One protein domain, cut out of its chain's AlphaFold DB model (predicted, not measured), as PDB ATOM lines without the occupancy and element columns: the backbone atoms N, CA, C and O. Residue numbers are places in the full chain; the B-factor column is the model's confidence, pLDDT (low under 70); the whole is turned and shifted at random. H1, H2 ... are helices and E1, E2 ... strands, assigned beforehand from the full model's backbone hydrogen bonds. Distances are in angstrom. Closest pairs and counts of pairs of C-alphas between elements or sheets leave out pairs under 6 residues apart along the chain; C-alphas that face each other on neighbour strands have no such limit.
ATOM      1  N   LYS A   4     220.782 236.555 160.503       72.00
ATOM      2  CA  LYS A   4     220.590 235.119 160.219       72.00
ATOM      3  C   LYS A   4     220.351 234.788 158.741       72.00
ATOM      4  O   LYS A   4     220.724 233.724 158.264       72.00
ATOM      5  N   LYS A   5     219.639 235.661 158.022       77.75
ATOM      6  CA  LYS A   5     219.332 235.467 156.599       77.75
ATOM      7  C   LYS A   5     220.559 235.754 155.729       77.75
ATOM      8  O   LYS A   5     220.743 235.092 154.717       77.75
ATOM      9  N   GLU A   6     221.365 236.723 156.124       80.75
ATOM     10  CA  GLU A   6     222.588 237.151 155.458       80.75
ATOM     11  C   GLU A   6     223.717 236.130 155.686       80.75
ATOM     12  O   GLU A   6     224.395 235.767 154.732       80.75
ATOM     13  N   GLU A   7     223.828 235.562 156.892       84.62
ATOM     14  CA  GLU A   7     224.700 234.412 157.193       84.62
ATOM     15  C   GLU A   7     224.314 233.180 156.358       84.62
ATOM     16  O   GLU A   7     225.162 232.567 155.714       84.62
ATOM     17  N   PHE A   8     223.017 232.850 156.285       87.31
ATOM     18  CA  PHE A   8     222.532 231.779 155.409       87.31
ATOM     19  C   PHE A   8     222.809 232.071 153.931       87.31
ATOM     20  O   PHE A   8     223.243 231.188 153.200       87.31
ATOM     21  N   TRP A   9     222.573 233.307 153.481       85.50
ATOM     22  CA  TRP A   9     222.853 233.728 152.108       85.50
ATOM     23  C   TRP A   9     224.321 233.502 151.745       85.50
ATOM     24  O   TRP A   9     224.603 232.958 150.680       85.50
ATOM     25  N   GLN A  10     225.233 233.871 152.644       85.44
ATOM     26  CA  GLN A  10     226.667 233.699 152.454       85.44
ATOM     27  C   GLN A  10     227.056 232.214 152.418       85.44
ATOM     28  O   GLN A  10     227.739 231.798 151.486       85.44
ATOM     29  N   ALA A  11     226.527 231.394 153.332       86.38
ATOM     30  CA  ALA A  11     226.759 229.948 153.328       86.38
ATOM     31  C   ALA A  11     226.280 229.282 152.023       86.38
ATOM     32  O   ALA A  11     226.989 228.479 151.424       86.38
ATOM     33  N   VAL A  12     225.088 229.644 151.533       85.81
ATOM     34  CA  VAL A  12     224.559 229.114 150.265       85.81
ATOM     35  C   VAL A  12     225.378 229.586 149.067       85.81
ATOM     36  O   VAL A  12     225.587 228.817 148.131       85.81
ATOM     37  N   ARG A  13     225.853 230.834 149.085       85.31
ATOM     38  CA  ARG A  13     226.724 231.375 148.040       85.31
ATOM     39  C   ARG A  13     228.036 230.603 147.950       85.31
ATOM     40  O   ARG A  13     228.392 230.192 146.854       85.31
ATOM     41  N   GLU A  14     228.714 230.381 149.069       85.69
ATOM     42  CA  GLU A  14     229.978 229.634 149.106       85.69
ATOM     43  C   GLU A  14     229.798 228.187 148.645       85.69
ATOM     44  O   GLU A  14     230.611 227.676 147.875       85.69
ATOM     45  N   LEU A  15     228.696 227.542 149.044       86.19
ATOM     46  CA  LEU A  15     228.354 226.208 148.556       86.19
ATOM     47  C   LEU A  15     228.147 226.202 147.041       86.19
ATOM     48  O   LEU A  15     228.700 225.346 146.358       86.19
ATOM     49  N   LEU A  16     227.397 227.164 146.500       84.81
ATOM     50  CA  LEU A  16     227.189 227.285 145.056       84.81
ATOM     51  C   LEU A  16     228.494 227.574 144.307       84.81
ATOM     52  O   LEU A  16     228.730 226.961 143.272       84.81
ATOM     53  N   GLU A  17     229.345 228.469 144.807       79.88
ATOM     54  CA  GLU A  17     230.640 228.783 144.189       79.88
ATOM     55  C   GLU A  17     231.551 227.543 144.154       79.88
ATOM     56  O   GLU A  17     232.050 227.201 143.083       79.88
ATOM     57  N   LYS A  18     231.676 226.813 145.273       82.19
ATOM     58  CA  LYS A  18     232.476 225.580 145.382       82.19
ATOM     59  C   LYS A  18     231.942 224.459 144.489       82.19
ATOM     60  O   LYS A  18     232.691 223.817 143.762       82.19
ATOM     61  N   LYS A  19     230.636 224.198 144.538       81.75
ATOM     62  CA  LYS A  19     230.021 223.071 143.820       81.75
ATOM     63  C   LYS A  19     229.909 223.306 142.315       81.75
ATOM     64  O   LYS A  19     230.002 222.371 141.522       81.75
ATOM     65  N   LEU A  20     229.760 224.561 141.900       74.56
ATOM     66  CA  LEU A  20     229.711 224.927 140.487       74.56
ATOM     67  C   LEU A  20     231.092 225.259 139.911       74.56
ATOM     68  O   LEU A  20     231.158 225.589 138.730       74.56
ATOM     69  N   GLU A  21     232.179 225.182 140.687       68.00
ATOM     70  CA  GLU A  21     233.547 225.516 140.257       68.00
ATOM     71  C   GLU A  21     233.946 224.777 138.970       68.00
ATOM     72  O   GLU A  21     234.368 225.418 138.008       68.00
ATOM     73  N   ASN A  22     233.678 223.469 138.916       60.47
ATOM     74  CA  ASN A  22     233.996 222.586 137.785       60.47
ATOM     75  C   ASN A  22     233.012 222.685 136.607       60.47
ATOM     76  O   ASN A  22     233.190 222.020 135.586       60.47
ATOM     77  N   GLN A  23     231.947 223.476 136.727       60.91
ATOM     78  CA  GLN A  23     230.943 223.595 135.681       60.91
ATOM     79  C   GLN A  23     231.208 224.838 134.838       60.91
ATOM     80  O   GLN A  23     231.027 225.973 135.280       60.91
ATOM     81  N   ALA A  24     231.628 224.614 133.592       55.41
ATOM     82  CA  ALA A  24     232.016 225.689 132.686       55.41
ATOM     83  C   ALA A  24     230.822 226.515 132.169       55.41
ATOM     84  O   ALA A  24     230.994 227.684 131.848       55.41
ATOM     85  N   PHE A  25     229.617 225.933 132.067       58.53
ATOM     86  CA  PHE A  25     228.425 226.559 131.455       58.53
ATOM     87  C   PHE A  25     228.637 227.107 130.020       58.53
ATOM     88  O   PHE A  25     227.830 227.906 129.544       58.53
ATOM     89  N   LEU A  26     229.702 226.674 129.326       52.41
ATOM     90  CA  LEU A  26     230.084 227.137 127.982       52.41
ATOM     91  C   LEU A  26     229.471 226.286 126.857       52.41
ATOM     92  O   LEU A  26     228.945 226.836 125.896       52.41
ATOM     93  N   PHE A  27     229.498 224.954 126.984       47.97
ATOM     94  CA  PHE A  27     229.086 224.030 125.910       47.97
ATOM     95  C   PHE A  27     227.746 223.338 126.169       47.97
ATOM     96  O   PHE A  27     227.042 222.954 125.238       47.97
ATOM     97  N   GLN A  28     227.368 223.200 127.440       57.50
ATOM     98  CA  GLN A  28     226.078 222.667 127.859       57.50
ATOM     99  C   GLN A  28     225.522 223.565 128.960       57.50
ATOM    100  O   GLN A  28     226.229 223.908 129.908       57.50
ATOM    101  N   ILE A  29     224.257 223.962 128.816       69.94
ATOM    102  CA  ILE A  29     223.507 224.708 129.830       69.94
ATOM    103  C   ILE A  29     222.542 223.713 130.469       69.94
ATOM    104  O   ILE A  29     221.497 223.436 129.870       69.94
ATOM    105  N   PRO A  30     222.866 223.153 131.647       75.94
ATOM    106  CA  PRO A  30     222.033 222.135 132.261       75.94
ATOM    107  C   PRO A  30     220.661 222.713 132.595       75.94
ATOM    108  O   PRO A  30     220.550 223.792 133.182       75.94
ATOM    109  N   ASP A  31     219.600 221.994 132.248       81.19
ATOM    110  CA  ASP A  31     218.243 222.413 132.602       81.19
ATOM    111  C   ASP A  31     217.941 222.195 134.089       81.19
ATOM    112  O   ASP A  31     217.154 222.934 134.687       81.19
ATOM    113  N   GLN A  32     218.577 221.191 134.690       84.44
ATOM    114  CA  GLN A  32     218.446 220.817 136.092       84.44
ATOM    115  C   GLN A  32     219.790 220.309 136.607       84.44
ATOM    116  O   GLN A  32     220.504 219.622 135.880       84.44
ATOM    117  N   MET A  33     220.117 220.634 137.853       83.12
ATOM    118  CA  MET A  33     221.289 220.115 138.555       83.12
ATOM    119  C   MET A  33     220.940 219.871 140.009       83.12
ATOM    120  O   MET A  33     220.185 220.632 140.616       83.12
ATOM    121  N   SER A  34     221.505 218.815 140.569       87.00
ATOM    122  CA  SER A  34     221.334 218.506 141.975       87.00
ATOM    123  C   SER A  34     222.591 217.922 142.557       87.00
ATOM    124  O   SER A  34     223.218 217.082 141.917       87.00
ATOM    125  N   GLU A  35     222.886 218.303 143.790       84.75
ATOM    126  CA  GLU A  35     224.000 217.736 144.526       84.75
ATOM    127  C   GLU A  35     223.580 217.382 145.947       84.75
ATOM    128  O   GLU A  35     222.892 218.156 146.618       84.75
ATOM    129  N   MET A  36     223.970 216.182 146.372       85.69
ATOM    130  CA  MET A  36     223.834 215.732 147.752       85.69
ATOM    131  C   MET A  36     225.071 216.182 148.522       85.69
ATOM    132  O   MET A  36     226.190 215.999 148.053       85.69
ATOM    133  N   ILE A  37     224.855 216.802 149.675       85.75
ATOM    134  CA  ILE A  37     225.895 217.352 150.537       85.75
ATOM    135  C   ILE A  37     225.678 216.753 151.920       85.75
ATOM    136  O   ILE A  37     224.657 217.021 152.566       85.75
ATOM    137  N   ASP A  38     226.628 215.944 152.372       85.56
ATOM    138  CA  ASP A  38     226.641 215.464 153.748       85.56
ATOM    139  C   ASP A  38     226.991 216.625 154.687       85.56
ATOM    140  O   ASP A  38     227.830 217.471 154.371       85.56
ATOM    141  N   LEU A  39     226.337 216.703 155.851       80.44
ATOM    142  CA  LEU A  39     226.581 217.806 156.795       80.44
ATOM    143  C   LEU A  39     228.029 217.859 157.302       80.44
ATOM    144  O   LEU A  39     228.481 218.930 157.689       80.44
ATOM    145  N   GLU A  40     228.744 216.735 157.260       80.62
ATOM    146  CA  GLU A  40     230.165 216.632 157.613       80.62
ATOM    147  C   GLU A  40     231.084 217.350 156.609       80.62
ATOM    148  O   GLU A  40     232.199 217.725 156.962       80.62
ATOM    149  N   GLU A  41     230.629 217.587 155.371       79.75
ATOM    150  CA  GLU A  41     231.391 218.337 154.359       79.75
ATOM    151  C   GLU A  41     231.316 219.861 154.549       79.75
ATOM    152  O   GLU A  41     232.035 220.610 153.873       79.75
ATOM    153  N   LEU A  42     230.411 220.334 155.411       84.88
ATOM    154  CA  LEU A  42     230.212 221.750 155.690       84.88
ATOM    155  C   LEU A  42     231.207 222.246 156.734       84.88
ATOM    156  O   LEU A  42     231.583 221.530 157.658       84.88
ATOM    157  N   THR A  43     231.565 223.525 156.648       87.06
ATOM    158  CA  THR A  43     232.244 224.179 157.770       87.06
ATOM    159  C   THR A  43     231.279 224.338 158.950       87.06
ATOM    160  O   THR A  43     230.063 224.449 158.760       87.06
ATOM    161  N   GLU A  44     231.808 224.405 160.175       85.31
ATOM    162  CA  GLU A  44     230.990 224.617 161.382       85.31
ATOM    163  C   GLU A  44     230.106 225.875 161.263       85.31
ATOM    164  O   GLU A  44     228.942 225.879 161.671       85.31
ATOM    165  N   GLU A  45     230.630 226.932 160.634       87.12
ATOM    166  CA  GLU A  45     229.912 228.183 160.372       87.12
ATOM    167  C   GLU A  45     228.752 227.995 159.382       87.12
ATOM    168  O   GLU A  45     227.630 228.451 159.638       87.12
ATOM    169  N   GLN A  46     228.986 227.281 158.274       86.75
ATOM    170  CA  GLN A  46     227.960 226.978 157.271       86.75
ATOM    171  C   GLN A  46     226.854 226.104 157.864       86.75
ATOM    172  O   GLN A  46     225.662 226.387 157.692       86.75
ATOM    173  N   GLU A  47     227.233 225.062 158.603       87.94
ATOM    174  CA  GLU A  47     226.289 224.163 159.254       87.94
ATOM    175  C   GLU A  47     225.417 224.918 160.271       87.94
ATOM    176  O   GLU A  47     224.187 224.761 160.296       87.94
ATOM    177  N   PHE A  48     226.032 225.786 161.081       87.75
ATOM    178  CA  PHE A  48     225.327 226.623 162.046       87.75
ATOM    179  C   PHE A  48     224.331 227.567 161.361       87.75
ATOM    180  O   PHE A  48     223.153 227.587 161.742       87.75
ATOM    181  N   ALA A  49     224.762 228.294 160.324       88.38
ATOM    182  CA  ALA A  49     223.925 229.239 159.587       88.38
ATOM    183  C   ALA A  49     222.702 228.549 158.957       88.38
ATOM    184  O   ALA A  49     221.565 229.016 159.095       88.38
ATOM    185  N   ILE A  50     222.901 227.382 158.334       88.62
ATOM    186  CA  ILE A  50     221.822 226.596 157.719       88.62
ATOM    187  C   ILE A  50     220.851 226.071 158.781       88.62
ATOM    188  O   ILE A  50     219.631 226.223 158.642       88.62
ATOM    189  N   LYS A  51     221.355 225.500 159.883       88.06
ATOM    190  CA  LYS A  51     220.509 224.996 160.979       88.06
ATOM    191  C   LYS A  51     219.721 226.119 161.657       88.06
ATOM    192  O   LYS A  51     218.552 225.918 162.013       88.06
ATOM    193  N   ASP A  52     220.319 227.290 161.857       88.19
ATOM    194  CA  ASP A  52     219.658 228.434 162.485       88.19
ATOM    195  C   ASP A  52     218.609 229.085 161.566       88.19
ATOM    196  O   ASP A  52     217.487 229.396 162.002       88.19
ATOM    197  N   PHE A  53     218.890 229.172 160.264       88.81
ATOM    198  CA  PHE A  53     217.898 229.585 159.275       88.81
ATOM    199  C   PHE A  53     216.736 228.589 159.187       88.81
ATOM    200  O   PHE A  53     215.570 228.992 159.248       88.81
ATOM    201  N   ALA A  54     217.010 227.279 159.191       88.31
ATOM    202  CA  ALA A  54     215.976 226.247 159.211       88.31
ATOM    203  C   ALA A  54     215.046 226.371 160.431       88.31
ATOM    204  O   ALA A  54     213.827 226.240 160.301       88.31
ATOM    205  N   LYS A  55     215.570 226.694 161.625       87.12
ATOM    206  CA  LYS A  55     214.735 226.990 162.813       87.12
ATOM    207  C   LYS A  55     213.794 228.173 162.564       87.12
ATOM    208  O   LYS A  55     212.638 228.142 162.995       87.12
ATOM    209  N   THR A  56     214.275 229.201 161.875       85.94
ATOM    210  CA  THR A  56     213.517 230.417 161.550       85.94
ATOM    211  C   THR A  56     212.409 230.131 160.532       85.94
ATOM    212  O   THR A  56     211.247 230.471 160.773       85.94
ATOM    213  N   VAL A  57     212.730 229.399 159.463       86.94
ATOM    214  CA  VAL A  57     211.769 228.915 158.460       86.94
ATOM    215  C   VAL A  57     210.702 228.026 159.109       86.94
ATOM    216  O   VAL A  57     209.509 228.265 158.926       86.94
ATOM    217  N   ARG A  58     211.086 227.076 159.978       86.69
ATOM    218  CA  ARG A  58     210.132 226.225 160.720       86.69
ATOM    219  C   ARG A  58     209.124 227.047 161.518       86.69
ATOM    220  O   ARG A  58     207.941 226.713 161.521       86.69
ATOM    221  N   LYS A  59     209.561 228.115 162.197       84.75
ATOM    222  CA  LYS A  59     208.657 229.005 162.950       84.75
ATOM    223  C   LYS A  59     207.659 229.717 162.032       84.75
ATOM    224  O   LYS A  59     206.507 229.868 162.425       84.75
ATOM    225  N   MET A  60     208.063 230.122 160.826       83.69
ATOM    226  CA  MET A  60     207.167 230.760 159.851       83.69
ATOM    227  C   MET A  60     206.141 229.786 159.268       83.69
ATOM    228  O   MET A  60     204.951 230.099 159.231       83.69
ATOM    229  N   ILE A  61     206.568 228.576 158.900       85.12
ATOM    230  CA  ILE A  61     205.651 227.552 158.383       85.12
ATOM    231  C   ILE A  61     204.655 227.122 159.472       85.12
ATOM    232  O   ILE A  61     203.471 226.984 159.186       85.12
ATOM    233  N   LYS A  62     205.089 226.992 160.738       83.88
ATOM    234  CA  LYS A  62     204.200 226.680 161.878       83.88
ATOM    235  C   LYS A  62     203.122 227.736 162.138       83.88
ATOM    236  O   LYS A  62     202.072 227.393 162.662       83.88
ATOM    237  N   LYS A  63     203.380 229.006 161.806       79.94
ATOM    238  CA  LYS A  63     202.374 230.084 161.871       79.94
ATOM    239  C   LYS A  63     201.361 230.019 160.722       79.94
ATOM    240  O   LYS A  63     200.415 230.798 160.699       79.94
ATOM    241  N   SER A  64     201.576 229.119 159.769       78.56
ATOM    242  CA  SER A  64     200.700 228.867 158.629       78.56
ATOM    243  C   SER A  64     199.893 227.582 158.853       78.56
ATOM    244  O   SER A  64     200.043 226.899 159.861       78.56
ATOM    245  N   ASN A  65     199.035 227.212 157.902       79.06
ATOM    246  CA  ASN A  65     198.119 226.068 158.023       79.06
ATOM    247  C   ASN A  65     198.777 224.667 157.906       79.06
ATOM    248  O   ASN A  65     198.066 223.685 157.689       79.06
ATOM    249  N   PHE A  66     200.102 224.549 158.054       83.50
ATOM    250  CA  PHE A  66     200.858 223.307 157.848       83.50
ATOM    251  C   PHE A  66     201.317 222.672 159.166       83.50
ATOM    252  O   PHE A  66     201.697 223.360 160.114       83.50
ATOM    253  N   ARG A  67     201.361 221.334 159.221       81.56
ATOM    254  CA  ARG A  67     201.963 220.599 160.345       81.56
ATOM    255  C   ARG A  67     203.441 220.346 160.059       81.56
ATOM    256  O   ARG A  67     203.777 219.704 159.071       81.56
ATOM    257  N   VAL A  68     204.317 220.819 160.945       81.12
ATOM    258  CA  VAL A  68     205.779 220.772 160.767       81.12
ATOM    259  C   VAL A  68     206.417 219.843 161.800       81.12
ATOM    260  O   VAL A  68     206.300 220.082 163.005       81.12
ATOM    261  N   LYS A  69     207.121 218.811 161.328       75.81
ATOM    262  CA  LYS A  69     208.030 217.952 162.107       75.81
ATOM    263  C   LYS A  69     209.479 218.445 161.965       75.81
ATOM    264  O   LYS A  69     209.742 219.423 161.272       75.81
ATOM    265  N   LYS A  70     210.433 217.779 162.630       70.19
ATOM    266  CA  LYS A  70     211.867 218.135 162.584       70.19
ATOM    267  C   LYS A  70     212.414 218.165 161.143       70.19
ATOM    268  O   LYS A  70     213.087 219.128 160.783       70.19
ATOM    269  N   TRP A  71     212.037 217.174 160.332       69.06
ATOM    270  CA  TRP A  71     212.546 216.950 158.969       69.06
ATOM    271  C   TRP A  71     211.451 216.862 157.900       69.06
ATOM    272  O   TRP A  71     211.728 216.509 156.768       69.06
ATOM    273  N   GLY A  72     210.194 217.140 158.248       78.56
ATOM    274  CA  GLY A  72     209.083 216.895 157.331       78.56
ATOM    275  C   GLY A  72     207.898 217.816 157.546       78.56
ATOM    276  O   GLY A  72     207.723 218.395 158.624       78.56
ATOM    277  N   ILE A  73     207.084 217.955 156.507       83.38
ATOM    278  CA  ILE A  73     205.934 218.860 156.469       83.38
ATOM    279  C   ILE A  73     204.719 218.105 155.938       83.38
ATOM    280  O   ILE A  73     204.819 217.289 155.024       83.38
ATOM    281  N   ARG A  74     203.556 218.383 156.528       82.25
ATOM    282  CA  ARG A  74     202.283 217.764 156.164       82.25
ATOM    283  C   ARG A  74     201.183 218.809 155.990       82.25
ATOM    284  O   ARG A  74     201.015 219.674 156.854       82.25
ATOM    285  N   ASP A  75     200.412 218.683 154.913       79.56
ATOM    286  CA  ASP A  75     199.194 219.474 154.667       79.56
ATOM    287  C   ASP A  75     197.943 218.774 155.240       79.56
ATOM    288  O   ASP A  75     197.950 217.583 155.568       79.56
ATOM    289  N   LYS A  76     196.832 219.508 155.340       69.38
ATOM    290  CA  LYS A  76     195.506 219.010 155.728       69.38
ATOM    291  C   LYS A  76     195.011 217.877 154.814       69.38
ATOM    292  O   LYS A  76     194.258 217.028 155.280       69.38
ATOM    293  N   SER A  77     195.492 217.804 153.567       63.41
ATOM    294  CA  SER A  77     195.208 216.742 152.583       63.41
ATOM    295  C   SER A  77     195.958 215.416 152.817       63.41
ATOM    296  O   SER A  77     195.930 214.547 151.953       63.41
ATOM    297  N   LYS A  78     196.635 215.240 153.964       67.94
ATOM    298  CA  LYS A  78     197.451 214.065 154.348       67.94
ATOM    299  C   LYS A  78     198.745 213.831 153.546       67.94
ATOM    300  O   LYS A  78     199.518 212.968 153.956       67.94
ATOM    301  N   THR A  79     199.049 214.613 152.508       76.56
ATOM    302  CA  THR A  79     200.357 214.581 151.824       76.56
ATOM    303  C   THR A  79     201.474 214.941 152.809       76.56
ATOM    304  O   THR A  79     201.375 215.953 153.510       76.56
ATOM    305  N   ASN A  80     202.513 214.106 152.899       81.00
ATOM    306  CA  ASN A  80     203.589 214.225 153.882       81.00
ATOM    307  C   ASN A  80     204.949 214.082 153.199       81.00
ATOM    308  O   ASN A  80     205.282 212.992 152.754       81.00
ATOM    309  N   ILE A  81     205.742 215.150 153.212       84.25
ATOM    310  CA  ILE A  81     207.124 215.131 152.728       84.25
ATOM    311  C   ILE A  81     208.085 214.962 153.904       84.25
ATOM    312  O   ILE A  81     207.901 215.588 154.951       84.25
ATOM    313  N   ASN A  82     209.113 214.132 153.731       82.88
ATOM    314  CA  ASN A  82     210.173 213.888 154.722       82.88
ATOM    315  C   ASN A  82     211.452 214.677 154.405       82.88
ATOM    316  O   ASN A  82     212.559 214.239 154.703       82.88
ATOM    317  N   VAL A  83     211.276 215.839 153.787       85.31
ATOM    318  CA  VAL A  83     212.333 216.797 153.481       85.31
ATOM    319  C   VAL A  83     211.824 218.196 153.781       85.31
ATOM    320  O   VAL A  83     210.635 218.497 153.613       85.31
ATOM    321  N   PHE A  84     212.715 219.056 154.260       87.69
ATOM    322  CA  PHE A  84     212.372 220.404 154.682       87.69
ATOM    323  C   PHE A  84     212.940 221.436 153.692       87.69
ATOM    324  O   PHE A  84     214.153 221.635 153.676       87.69
ATOM    325  N   PRO A  85     212.107 222.092 152.858       89.06
ATOM    326  CA  PRO A  85     212.587 223.059 151.878       89.06
ATOM    327  C   PRO A  85     213.010 224.368 152.551       89.06
ATOM    328  O   PRO A  85     212.257 224.975 153.319       89.06
ATOM    329  N   LEU A  86     214.214 224.819 152.219       89.69
ATOM    330  CA  LEU A  86     214.773 226.114 152.569       89.69
ATOM    331  C   LEU A  86     214.833 226.965 151.292       89.69
ATOM    332  O   LEU A  86     215.497 226.570 150.330       89.69
ATOM    333  N   PRO A  87     214.133 228.114 151.249       87.31
ATOM    334  CA  PRO A  87     214.183 229.000 150.099       87.31
ATOM    335  C   PRO A  87     215.576 229.617 150.026       87.31
ATOM    336  O   PRO A  87     216.104 230.074 151.041       87.31
ATOM    337  N   ALA A  88     216.144 229.650 148.830       86.81
ATOM    338  CA  ALA A  88     217.413 230.299 148.557       86.81
ATOM    339  C   ALA A  88     217.218 231.441 147.543       86.81
ATOM    340  O   ALA A  88     216.202 231.491 146.842       86.81
ATOM    341  N   PRO A  89     218.159 232.394 147.471       84.75
ATOM    342  CA  PRO A  89     218.172 233.397 146.412       84.75
ATOM    343  C   PRO A  89     218.286 232.745 145.032       84.75
ATOM    344  O   PRO A  89     218.913 231.698 144.880       84.75
ATOM    345  N   TYR A  90     217.756 233.415 144.009       87.00
ATOM    346  CA  TYR A  90     218.004 233.024 142.623       87.00
ATOM    347  C   TYR A  90     219.496 233.076 142.297       87.00
ATOM    348  O   TYR A  90     220.190 234.003 142.721       87.00
ATOM    349  N   LEU A  91     219.960 232.121 141.494       87.62
ATOM    350  CA  LEU A  91     221.300 232.130 140.921       87.62
ATOM    351  C   LEU A  91     221.229 232.682 139.498       87.62
ATOM    352  O   LEU A  91     220.500 232.173 138.645       87.62
ATOM    353  N   HIS A  92     222.003 233.726 139.240       87.75
ATOM    354  CA  HIS A  92     222.209 234.285 137.914       87.75
ATOM    355  C   HIS A  92     223.625 233.937 137.461       87.75
ATOM    356  O   HIS A  92     224.596 234.462 138.003       87.75
ATOM    357  N   VAL A  93     223.728 233.066 136.460       83.12
ATOM    358  CA  VAL A  93     224.997 232.739 135.805       83.12
ATOM    359  C   VAL A  93     225.136 233.647 134.592       83.12
ATOM    360  O   VAL A  93     224.335 233.573 133.657       83.12
ATOM    361  N   MET A  94     226.118 234.542 134.627       75.31
ATOM    362  CA  MET A  94     226.379 235.470 133.528       75.31
ATOM    363  C   MET A  94     227.431 234.862 132.602       75.31
ATOM    364  O   MET A  94     228.570 234.663 133.021       75.31
ATOM    365  N   THR A  95     227.047 234.559 131.361       68.81
ATOM    366  CA  THR A  95     227.959 234.148 130.281       68.81
ATOM    367  C   THR A  95     228.184 235.318 129.317       68.81
ATOM    368  O   THR A  95     227.588 236.385 129.486       68.81
ATOM    369  N   GLU A  96     229.050 235.156 128.312       63.53
ATOM    370  CA  GLU A  96     229.285 236.201 127.298       63.53
ATOM    371  C   GLU A  96     228.018 236.554 126.508       63.53
ATOM    372  O   GLU A  96     227.783 237.716 126.184       63.53
ATOM    373  N   THR A  97     227.181 235.556 126.223       61.59
ATOM    374  CA  THR A  97     226.047 235.687 125.302       61.59
ATOM    375  C   THR A  97     224.705 235.876 126.003       61.59
ATOM    376  O   THR A  97     223.772 236.398 125.395       61.59
ATOM    377  N   GLN A  98     224.564 235.462 127.269       75.88
ATOM    378  CA  GLN A  98     223.286 235.520 127.984       75.88
ATOM    379  C   GLN A  98     223.430 235.439 129.511       75.88
ATOM    380  O   GLN A  98     224.444 235.023 130.061       75.88
ATOM    381  N   THR A  99     222.368 235.813 130.228       81.75
ATOM    382  CA  THR A  99     222.235 235.536 131.667       81.75
ATOM    383  C   THR A  99     221.285 234.365 131.867       81.75
ATOM    384  O   THR A  99     220.090 234.469 131.582       81.75
ATOM    385  N   ILE A 100     221.803 233.258 132.387       84.75
ATOM    386  CA  ILE A 100     221.022 232.061 132.689       84.75
ATOM    387  C   ILE A 100     220.528 232.172 134.131       84.75
ATOM    388  O   ILE A 100     221.306 232.438 135.048       84.75
ATOM    389  N   ARG A 101     219.222 231.989 134.342       87.38
ATOM    390  CA  ARG A 101     218.594 232.101 135.663       87.38
ATOM    391  C   ARG A 101     218.196 230.728 136.185       87.38
ATOM    392  O   ARG A 101     217.461 230.003 135.512       87.38
ATOM    393  N   TYR A 102     218.641 230.418 137.394       88.75
ATOM    394  CA  TYR A 102     218.284 229.210 138.120       88.75
ATOM    395  C   TYR A 102     217.495 229.561 139.378       88.75
ATOM    396  O   TYR A 102     217.862 230.451 140.150       88.75
ATOM    397  N   GLU A 103     216.407 228.832 139.585       88.38
ATOM    398  CA  GLU A 103     215.769 228.718 140.883       88.38
ATOM    399  C   GLU A 103     216.574 227.748 141.745       88.38
ATOM    400  O   GLU A 103     216.905 226.648 141.295       88.38
ATOM    401  N   VAL A 104     216.876 228.169 142.972       89.50
ATOM    402  CA  VAL A 104     217.639 227.380 143.937       89.50
ATOM    403  C   VAL A 104     216.747 227.039 145.122       89.50
ATOM    404  O   VAL A 104     216.120 227.917 145.719       89.50
ATOM    405  N   VAL A 105     216.707 225.759 145.484       90.44
ATOM    406  CA  VAL A 105     216.046 225.278 146.702       90.44
ATOM    407  C   VAL A 105     216.973 224.305 147.410       90.44
ATOM    408  O   VAL A 105     217.465 223.355 146.808       90.44
ATOM    409  N   LEU A 106     217.194 224.532 148.703       91.06
ATOM    410  CA  LEU A 106     217.930 223.605 149.556       91.06
ATOM    411  C   LEU A 106     216.941 222.721 150.302       91.06
ATOM    412  O   LEU A 106     216.134 223.216 151.087       91.06
ATOM    413  N   PHE A 107     216.991 221.416 150.075       90.62
ATOM    414  CA  PHE A 107     216.195 220.465 150.840       90.62
ATOM    415  C   PHE A 107     217.017 219.928 151.996       90.62
ATOM    416  O   PHE A 107     218.055 219.308 151.799       90.62
ATOM    417  N   PHE A 108     216.534 220.167 153.208       87.50
ATOM    418  CA  PHE A 108     217.172 219.697 154.423       87.50
ATOM    419  C   PHE A 108     216.526 218.395 154.890       87.50
ATOM    420  O   PHE A 108     215.339 218.361 155.239       87.50
ATOM    421  N   GLN A 109     217.321 217.333 154.886       83.31
ATOM    422  CA  GLN A 109     216.992 215.991 155.348       83.31
ATOM    423  C   GLN A 109     217.919 215.639 156.520       83.31
ATOM    424  O   GLN A 109     218.904 216.324 156.757       83.31
ATOM    425  N   GLU A 110     217.565 214.619 157.299       78.56
ATOM    426  CA  GLU A 110     218.128 214.317 158.625       78.56
ATOM    427  C   GLU A 110     219.612 214.676 158.837       78.56
ATOM    428  O   GLU A 110     219.891 215.515 159.694       78.56
ATOM    429  N   ASN A 111     220.516 214.129 158.019       76.31
ATOM    430  CA  ASN A 111     221.951 214.443 158.046       76.31
ATOM    431  C   ASN A 111     222.488 214.947 156.693       76.31
ATOM    432  O   ASN A 111     223.695 214.949 156.470       76.31
ATOM    433  N   GLN A 112     221.602 215.346 155.780       86.38
ATOM    434  CA  GLN A 112     221.964 215.639 154.394       86.38
ATOM    435  C   GLN A 112     221.248 216.881 153.878       86.38
ATOM    436  O   GLN A 112     220.101 217.177 154.235       86.38
ATOM    437  N   LEU A 113     221.922 217.598 152.994       88.38
ATOM    438  CA  LEU A 113     221.359 218.682 152.211       88.38
ATOM    439  C   LEU A 113     221.319 218.266 150.750       88.38
ATOM    440  O   LEU A 113     222.274 217.706 150.225       88.38
ATOM    441  N   ILE A 114     220.221 218.581 150.079       89.50
ATOM    442  CA  ILE A 114     220.126 218.443 148.631       89.50
ATOM    443  C   ILE A 114     220.024 219.844 148.058       89.50
ATOM    444  O   ILE A 114     219.031 220.550 148.263       89.50
ATOM    445  N   LEU A 115     221.075 220.250 147.359       90.19
ATOM    446  CA  LEU A 115     221.131 221.503 146.632       90.19
ATOM    447  C   LEU A 115     220.453 221.295 145.278       90.19
ATOM    448  O   LEU A 115     220.978 220.589 144.425       90.19
ATOM    449  N   SER A 116     219.273 221.883 145.089       90.25
ATOM    450  CA  SER A 116     218.475 221.743 143.870       90.25
ATOM    451  C   SER A 116     218.536 223.023 143.044       90.25
ATOM    452  O   SER A 116     218.114 224.081 143.515       90.25
ATOM    453  N   LEU A 117     219.039 222.928 141.812       89.50
ATOM    454  CA  LEU A 117     219.070 224.014 140.836       89.50
ATOM    455  C   LEU A 117     218.193 223.656 139.646       89.50
ATOM    456  O   LEU A 117     218.373 222.623 138.998       89.50
ATOM    457  N   LYS A 118     217.280 224.554 139.297       87.44
ATOM    458  CA  LYS A 118     216.416 224.380 138.135       87.44
ATOM    459  C   LYS A 118     216.391 225.626 137.278       87.44
ATOM    460  O   LYS A 118     216.113 226.718 137.767       87.44
ATOM    461  N   ARG A 119     216.658 225.464 135.985       86.44
ATOM    462  CA  ARG A 119     216.630 226.574 135.037       86.44
ATOM    463  C   ARG A 119     215.208 227.115 134.911       86.44
ATOM    464  O   ARG A 119     214.256 226.364 134.694       86.44
ATOM    465  N   ILE A 120     215.074 228.431 135.005       82.06
ATOM    466  CA  ILE A 120     213.797 229.116 134.810       82.06
ATOM    467  C   ILE A 120     213.550 229.222 133.302       82.06
ATOM    468  O   ILE A 120     214.263 229.935 132.598       82.06
ATOM    469  N   LYS A 121     212.546 228.492 132.809       75.50
ATOM    470  CA  LYS A 121     212.036 228.566 131.429       75.50
ATOM    471  C   LYS A 121     210.602 229.103 131.441       75.50
ATOM    472  O   LYS A 121     209.921 229.018 132.459       75.50
ATOM    473  N   ASN A 122     210.130 229.612 130.301       58.34
ATOM    474  CA  ASN A 122     208.752 230.111 130.154       58.34
ATOM    475  C   ASN A 122     207.682 229.005 130.292       58.34
ATOM    476  O   ASN A 122     206.500 229.302 130.458       58.34
ATOM    477  N   GLU A 123     208.081 227.734 130.256       57.00
ATOM    478  CA  GLU A 123     207.197 226.588 130.448       57.00
ATOM    479  C   GLU A 123     207.014 226.265 131.936       57.00
ATOM    480  O   GLU A 123     207.980 226.161 132.700       57.00
ATOM    481  N   LYS A 124     205.759 226.060 132.359       56.62
ATOM    482  CA  LYS A 124     205.408 225.678 133.735       56.62
ATOM    483  C   LYS A 124     205.880 224.253 134.036       56.62
ATOM    484  O   LYS A 124     205.101 223.305 133.987       56.62
ATOM    485  N   SER A 125     207.153 224.096 134.374       59.66
ATOM    486  CA  SER A 125     207.709 222.837 134.856       59.66
ATOM    487  C   SER A 125     207.649 222.798 136.389       59.66
ATOM    488  O   SER A 125     208.264 223.611 137.077       59.66
ATOM    489  N   TRP A 126     206.920 221.833 136.953       63.66
ATOM    490  CA  TRP A 126     206.559 221.827 138.383       63.66
ATOM    491  C   TRP A 126     207.528 221.065 139.304       63.66
ATOM    492  O   TRP A 126     207.386 221.153 140.520       63.66
ATOM    493  N   GLY A 127     208.509 220.346 138.750       75.56
ATOM    494  CA  GLY A 127     209.465 219.536 139.526       75.56
ATOM    495  C   GLY A 127     210.645 220.308 140.131       75.56
ATOM    496  O   GLY A 127     210.853 221.482 139.817       75.56
ATOM    497  N   PHE A 128     211.442 219.613 140.940       83.94
ATOM    498  CA  PHE A 128     212.716 220.066 141.506       83.94
ATOM    499  C   PHE A 128     213.820 219.088 141.088       83.94
ATOM    500  O   PHE A 128     213.547 217.906 140.898       83.94
ATOM    501  N   ALA A 129     215.049 219.571 140.927       83.38
ATOM    502  CA  ALA A 129     216.175 218.721 140.556       83.38
ATOM    503  C   ALA A 129     216.619 217.848 141.744       83.38
ATOM    504  O   ALA A 129     216.691 218.345 142.871       83.38
ATOM    505  N   GLY A 130     216.937 216.576 141.490       78.06
ATOM    506  CA  GLY A 130     217.546 215.657 142.464       78.06
ATOM    507  C   GLY A 130     216.596 214.885 143.373       78.06
ATOM    508  O   GLY A 130     217.043 213.975 144.063       78.06
ATOM    509  N   ILE A 131     215.299 215.208 143.378       79.62
ATOM    510  CA  ILE A 131     214.304 214.478 144.169       79.62
ATOM    511  C   ILE A 131     213.058 214.222 143.321       79.62
ATOM    512  O   ILE A 131     212.390 215.154 142.870       79.62
ATOM    513  N   ASN A 132     212.721 212.943 143.150       82.31
ATOM    514  CA  ASN A 132     211.533 212.500 142.423       82.31
ATOM    515  C   ASN A 132     210.277 212.635 143.296       82.31
ATOM    516  O   ASN A 132     209.785 211.660 143.857       82.31
ATOM    517  N   PHE A 133     209.764 213.856 143.423       83.81
ATOM    518  CA  PHE A 133     208.487 214.120 144.083       83.81
ATOM    519  C   PHE A 133     207.296 213.787 143.179       83.81
ATOM    520  O   PHE A 133     207.302 214.079 141.982       83.81
ATOM    521  N   SER A 134     206.219 213.285 143.779       83.88
ATOM    522  CA  SER A 134     204.900 213.226 143.141       83.88
ATOM    523  C   SER A 134     204.350 214.630 142.838       83.88
ATOM    524  O   SER A 134     204.818 215.650 143.364       83.88
ATOM    525  N   ALA A 135     203.317 214.712 141.996       83.06
ATOM    526  CA  ALA A 135     202.685 215.983 141.642       83.06
ATOM    527  C   ALA A 135     202.087 216.697 142.871       83.06
ATOM    528  O   ALA A 135     202.155 217.923 142.984       83.06
ATOM    529  N   GLU A 136     201.520 215.941 143.810       84.00
ATOM    530  CA  GLU A 136     200.957 216.426 145.070       84.00
ATOM    531  C   GLU A 136     202.042 216.980 146.000       84.00
ATOM    532  O   GLU A 136     201.850 218.029 146.620       84.00
ATOM    533  N   GLU A 137     203.195 216.315 146.072       84.88
ATOM    534  CA  GLU A 137     204.346 216.765 146.862       84.88
ATOM    535  C   GLU A 137     204.986 218.019 146.264       84.88
ATOM    536  O   GLU A 137     205.253 218.971 146.997       84.88
ATOM    537  N   CYS A 138     205.132 218.089 144.935       85.38
ATOM    538  CA  CYS A 138     205.588 219.301 144.253       85.38
ATOM    539  C   CYS A 138     204.661 220.489 144.550       85.38
ATOM    540  O   CYS A 138     205.129 221.575 144.900       85.38
ATOM    541  N   LYS A 139     203.336 220.285 144.468       84.81
ATOM    542  CA  LYS A 139     202.332 221.309 144.813       84.81
ATOM    543  C   LYS A 139     202.453 221.751 146.271       84.81
ATOM    544  O   LYS A 139     202.339 222.943 146.550       84.81
ATOM    545  N   LEU A 140     202.682 220.819 147.198       86.94
ATOM    546  CA  LEU A 140     202.883 221.135 148.612       86.94
ATOM    547  C   LEU A 140     204.143 221.985 148.824       86.94
ATOM    548  O   LEU A 140     204.065 223.029 149.469       86.94
ATOM    549  N   ILE A 141     205.279 221.582 148.252       87.50
ATOM    550  CA  ILE A 141     206.545 222.322 148.362       87.50
ATOM    551  C   ILE A 141     206.392 223.730 147.787       87.50
ATOM    552  O   ILE A 141     206.820 224.689 148.421       87.50
ATOM    553  N   ARG A 142     205.713 223.888 146.646       86.75
ATOM    554  CA  ARG A 142     205.441 225.207 146.052       86.75
ATOM    555  C   ARG A 142     204.602 226.097 146.958       86.75
ATOM    556  O   ARG A 142     205.027 227.208 147.245       86.75
ATOM    557  N   LYS A 143     203.497 225.584 147.517       86.06
ATOM    558  CA  LYS A 143     202.705 226.333 148.509       86.06
ATOM    559  C   LYS A 143     203.550 226.771 149.706       86.06
ATOM    560  O   LYS A 143     203.346 227.856 150.239       86.06
ATOM    561  N   ILE A 144     204.478 225.924 150.157       85.81
ATOM    562  CA  ILE A 144     205.393 226.264 151.251       85.81
ATOM    563  C   ILE A 144     206.351 227.376 150.813       85.81
ATOM    564  O   ILE A 144     206.479 228.362 151.532       85.81
ATOM    565  N   LEU A 145     206.978 227.265 149.640       86.44
ATOM    566  CA  LEU A 145     207.851 228.308 149.099       86.44
ATOM    567  C   LEU A 145     207.103 229.639 148.907       86.44
ATOM    568  O   LEU A 145     207.663 230.678 149.236       86.44
ATOM    569  N   ASP A 146     205.824 229.620 148.516       83.69
ATOM    570  CA  ASP A 146     204.978 230.820 148.416       83.69
ATOM    571  C   ASP A 146     204.744 231.480 149.784       83.69
ATOM    572  O   ASP A 146     204.845 232.700 149.925       83.69
ATOM    573  N   VAL A 147     204.483 230.687 150.832       84.25
ATOM    574  CA  VAL A 147     204.423 231.206 152.213       84.25
ATOM    575  C   VAL A 147     205.752 231.852 152.605       84.25
ATOM    576  O   VAL A 147     205.776 232.879 153.293       84.25
ATOM    577  N   LEU A 148     206.854 231.247 152.170       83.31
ATOM    578  CA  LEU A 148     208.206 231.691 152.469       83.31
ATOM    579  C   LEU A 148     208.710 232.808 151.551       83.31
ATOM    580  O   LEU A 148     209.721 233.416 151.886       83.31
ATOM    581  N   ALA A 149     207.995 233.168 150.483       76.06
ATOM    582  CA  ALA A 149     208.349 234.278 149.591       76.06
ATOM    583  C   ALA A 149     208.413 235.633 150.323       76.06
ATOM    584  O   ALA A 149     209.049 236.577 149.860       76.06
ATOM    585  N   LYS A 150     207.807 235.723 151.517       71.00
ATOM    586  CA  LYS A 150     207.961 236.857 152.445       71.00
ATOM    587  C   LYS A 150     209.409 237.063 152.906       71.00
ATOM    588  O   LYS A 150     209.762 238.162 153.327       71.00
ATOM    589  N   ILE A 151     210.243 236.027 152.843       75.00
ATOM    590  CA  ILE A 151     211.686 236.111 153.054       75.00
ATOM    591  C   ILE A 151     212.292 236.720 151.784       75.00
ATOM    592  O   ILE A 151     212.803 236.023 150.915       75.00
ATOM    593  N   GLN A 152     212.196 238.043 151.649       65.50
ATOM    594  CA  GLN A 152     212.775 238.749 150.509       65.50
ATOM    595  C   GLN A 152     214.300 238.710 150.590       65.50
ATOM    596  O   GLN A 152     214.903 239.394 151.420       65.50
ATOM    597  N   PHE A 153     214.945 237.918 149.735       72.06
ATOM    598  CA  PHE A 153     216.382 238.033 149.504       72.06
ATOM    599  C   PHE A 153     216.653 239.303 148.700       72.06
ATOM    600  O   PHE A 153     216.064 239.514 147.646       72.06
ATOM    601  N   CYS A 154     217.520 240.171 149.222       58.34
ATOM    602  CA  CYS A 154     217.697 241.513 148.669       58.34
ATOM    603  C   CYS A 154     218.382 241.490 147.296       58.34
ATOM    604  O   CYS A 154     218.251 242.450 146.541       58.34
ATOM    605  N   LYS A 155     219.135 240.423 146.984       76.62
ATOM    606  CA  LYS A 155     219.889 240.270 145.735       76.62
ATOM    607  C   LYS A 155     219.974 238.793 145.317       76.62
ATOM    608  O   LYS A 155     220.124 237.940 146.199       76.62
ATOM    609  N   PRO A 156     219.900 238.487 144.006       82.81
ATOM    610  CA  PRO A 156     220.283 237.174 143.496       82.81
ATOM    611  C   PRO A 156     221.780 236.935 143.733       82.81
ATOM    612  O   PRO A 156     222.561 237.885 143.833       82.81
ATOM    613  N   ILE A 157     222.178 235.670 143.811       84.12
ATOM    614  CA  ILE A 157     223.586 235.277 143.784       84.12
ATOM    615  C   ILE A 157     224.053 235.411 142.336       84.12
ATOM    616  O   ILE A 157     223.469 234.820 141.426       84.12
ATOM    617  N   LEU A 158     225.067 236.246 142.118       79.25
ATOM    618  CA  LEU A 158     225.654 236.486 140.806       79.25
ATOM    619  C   LEU A 158     226.924 235.653 140.686       79.25
ATOM    620  O   LEU A 158     227.883 235.892 141.413       79.25
ATOM    621  N   LEU A 159     226.919 234.705 139.754       75.62
ATOM    622  CA  LEU A 159     228.108 233.972 139.346       75.62
ATOM    623  C   LEU A 159     228.546 234.527 137.990       75.62
ATOM    624  O   LEU A 159     227.962 234.198 136.952       75.62
ATOM    625  N   ASP A 160     229.532 235.425 138.005       68.62
ATOM    626  CA  ASP A 160     230.049 236.023 136.777       68.62
ATOM    627  C   ASP A 160     231.109 235.117 136.146       68.62
ATOM    628  O   ASP A 160     232.246 235.039 136.610       68.62
ATOM    629  N   ARG A 161     230.730 234.414 135.074       64.56
ATOM    630  CA  ARG A 161     231.647 233.578 134.290       64.56
ATOM    631  C   ARG A 161     232.272 234.332 133.117       64.56
ATOM    632  O   ARG A 161     233.180 233.794 132.496       64.56
ATOM    633  N   ARG A 162     231.886 235.593 132.866       57.62
ATOM    634  CA  ARG A 162     232.527 236.454 131.850       57.62
ATOM    635  C   ARG A 162     233.980 236.760 132.216       57.62
ATOM    636  O   ARG A 162     234.822 236.910 131.340       57.62
ATOM    637  N   LEU A 163     234.276 236.813 133.518       43.56
ATOM    638  CA  LEU A 163     235.611 237.085 134.058       43.56
ATOM    639  C   LEU A 163     236.405 235.823 134.422       43.56
ATOM    640  O   LEU A 163     237.608 235.938 134.616       43.56
ATOM    641  N   ALA A 164     235.787 234.636 134.473       44.78
ATOM    642  CA  ALA A 164     236.493 233.380 134.759       44.78
ATOM    643  C   ALA A 164     237.485 232.996 133.642       44.78
ATOM    644  O   ALA A 164     238.513 232.386 133.913       44.78
ATOM    645  N   LEU A 165     237.219 233.429 132.403       41.59
ATOM    646  CA  LEU A 165     238.213 233.430 131.329       41.59
ATOM    647  C   LEU A 165     239.369 234.379 131.677       41.59
ATOM    648  O   LEU A 165     240.515 233.970 131.606       41.59
ATOM    649  N   ILE A 166     239.096 235.602 132.134       42.53
ATOM    650  CA  ILE A 166     240.117 236.627 132.423       42.53
ATOM    651  C   ILE A 166     240.956 236.313 133.682       42.53
ATOM    652  O   ILE A 166     242.115 236.711 133.753       42.53
ATOM    653  N   SER A 167     240.400 235.605 134.672       40.53
ATOM    654  CA  SER A 167     241.074 235.266 135.937       40.53
ATOM    655  C   SER A 167     241.885 233.972 135.898       40.53
ATOM    656  O   SER A 167     242.604 233.680 136.853       40.53
ATOM    657  N   LEU A 168     241.799 233.191 134.819       43.41
ATOM    658  CA  LEU A 168     242.818 232.188 134.543       43.41
ATOM    659  C   LEU A 168     244.093 232.948 134.184       43.41
ATOM    660  O   LEU A 168     244.092 233.797 133.291       43.41
TER     661      LEU A 168
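Overview. This is residues 4 to 168 of the 545 residues of an uncharacterized protein of Butyricicoccus pullicaecorum 1.2 (UniProt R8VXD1). A twisted sheet of six strands, built about the long strand E4 and its neighbour E5, curls round the helix H1; a second helix, H2, touches H1 at a steep tilt and grazes the sheet near the edge strand E2, where a third helix, H3, grazes it too. The short helix H4, near the end of the printed part, has its centre farthest of the named elements from the mean of the C-alphas, at 26.7 A, and follows the edge strand E6 after a tight link. The printed part has 165 residues, with four named helices and six named strands in the order H1 E1 H2 E2 E3 E4 E5 H3 E6 H4; the class is mixed, helices and strands. The sheet is branched at E4, and its pairs are antiparallel but for the parallel E3 and E6. The whole is compact, with a radius of gyration of the C-alphas of 16.1 A and spans of 52 by 38 by 27 A.

Along the chain. The longest strand, E4, is residues 99 to 109 and measures 31.1 A from C-alpha 99 at (222.235, 235.536, 131.667) to C-alpha 109 at (216.992, 215.991, 155.348). E5 is residues 112 to 119, 22.9 A long, and E1 is residues 32 to 38, 20.2 A long. Three strands have four residues each: E2, residues 84 to 87, E3, residues 91 to 94, and E6, residues 157 to 160. H1 is residues 4 to 19, 22.4 A long, and begins with C-alpha 4 at (220.590, 235.119, 160.219). H2, residues 44 to 62, is the longest helix at 26.9 A. H3 is residues 135 to 148, 19.9 A long. H4 is residues 164 to 167 and ends with C-alpha 167 at (241.074, 235.266, 135.937).

Arrangement. E3, E4 and E5 form a meander, each strand the antiparallel neighbour of the one before; E3 and E4 are a hairpin, and so are E4 and E5. The pairing of E4 is staggered: E3, beside residues 99 to 102, and E2, beside residues 105 to 108, lie on one side of it, and E5 lies on the other side. N 105 and O 116 of E4 and E5 are 2.9 A apart, within hydrogen-bond range, as are N 93 and O 100 of E3 and E4, 2.9 A, and N 86 and O 106 of E2 and E4, 2.7 A. The edge strand E1 lies on one side of E5 and E4 on the other side; E1 is antiparallel to E5 at 167 degrees, with N 37 and O 113 within hydrogen-bond range at 2.8 A. E6, another edge strand, is parallel to E3 at 18 degrees, with N 92 and O 157 at 2.9 A. H1 is on the sheet, which curls round it; the closest C-alphas of H1 and E6 are those of Arg 13 and Ile 157, 6.6 A apart. With residues 4 to 11 alone, H1 touches H2, closest at the C-alphas of Ala 11 and Gln 46, 5.1 A; the two run opposite ways at a steep tilt of 56 degrees. H2 only grazes the sheet, with its residues 50 to 58. H3 only grazes it with residues 141 to 148, the closest C-alphas of H3 and E2 being those of Leu 145 and Pro 87, 6.4 A apart. H2 and H3 touch, about perpendicular at 83 degrees, closest at the C-alphas of Ile 61 and Ile 144, 7.3 A. H4 touches no helix and is not on the sheet. In H1, H2 and H3 every O i to N i+4 pair is within hydrogen-bond range; H4 is too short for such a pair.

Size, cuts and confidence. The C-alphas farthest apart are those of Lys 76 and Leu 168, 53.5 A. The printed part has no cut. The long links are H1 to E1, H2 to E2 and E5 to H3. In the second of these, residues 73 to 74 pair antiparallel with residues 67 to 68 and with residues 80 to 81. The mean pLDDT of the printed part is 78.7; residues under 70 include 21 to 29, 122 to 126 and 160 to 168, and H4 has a mean of 42.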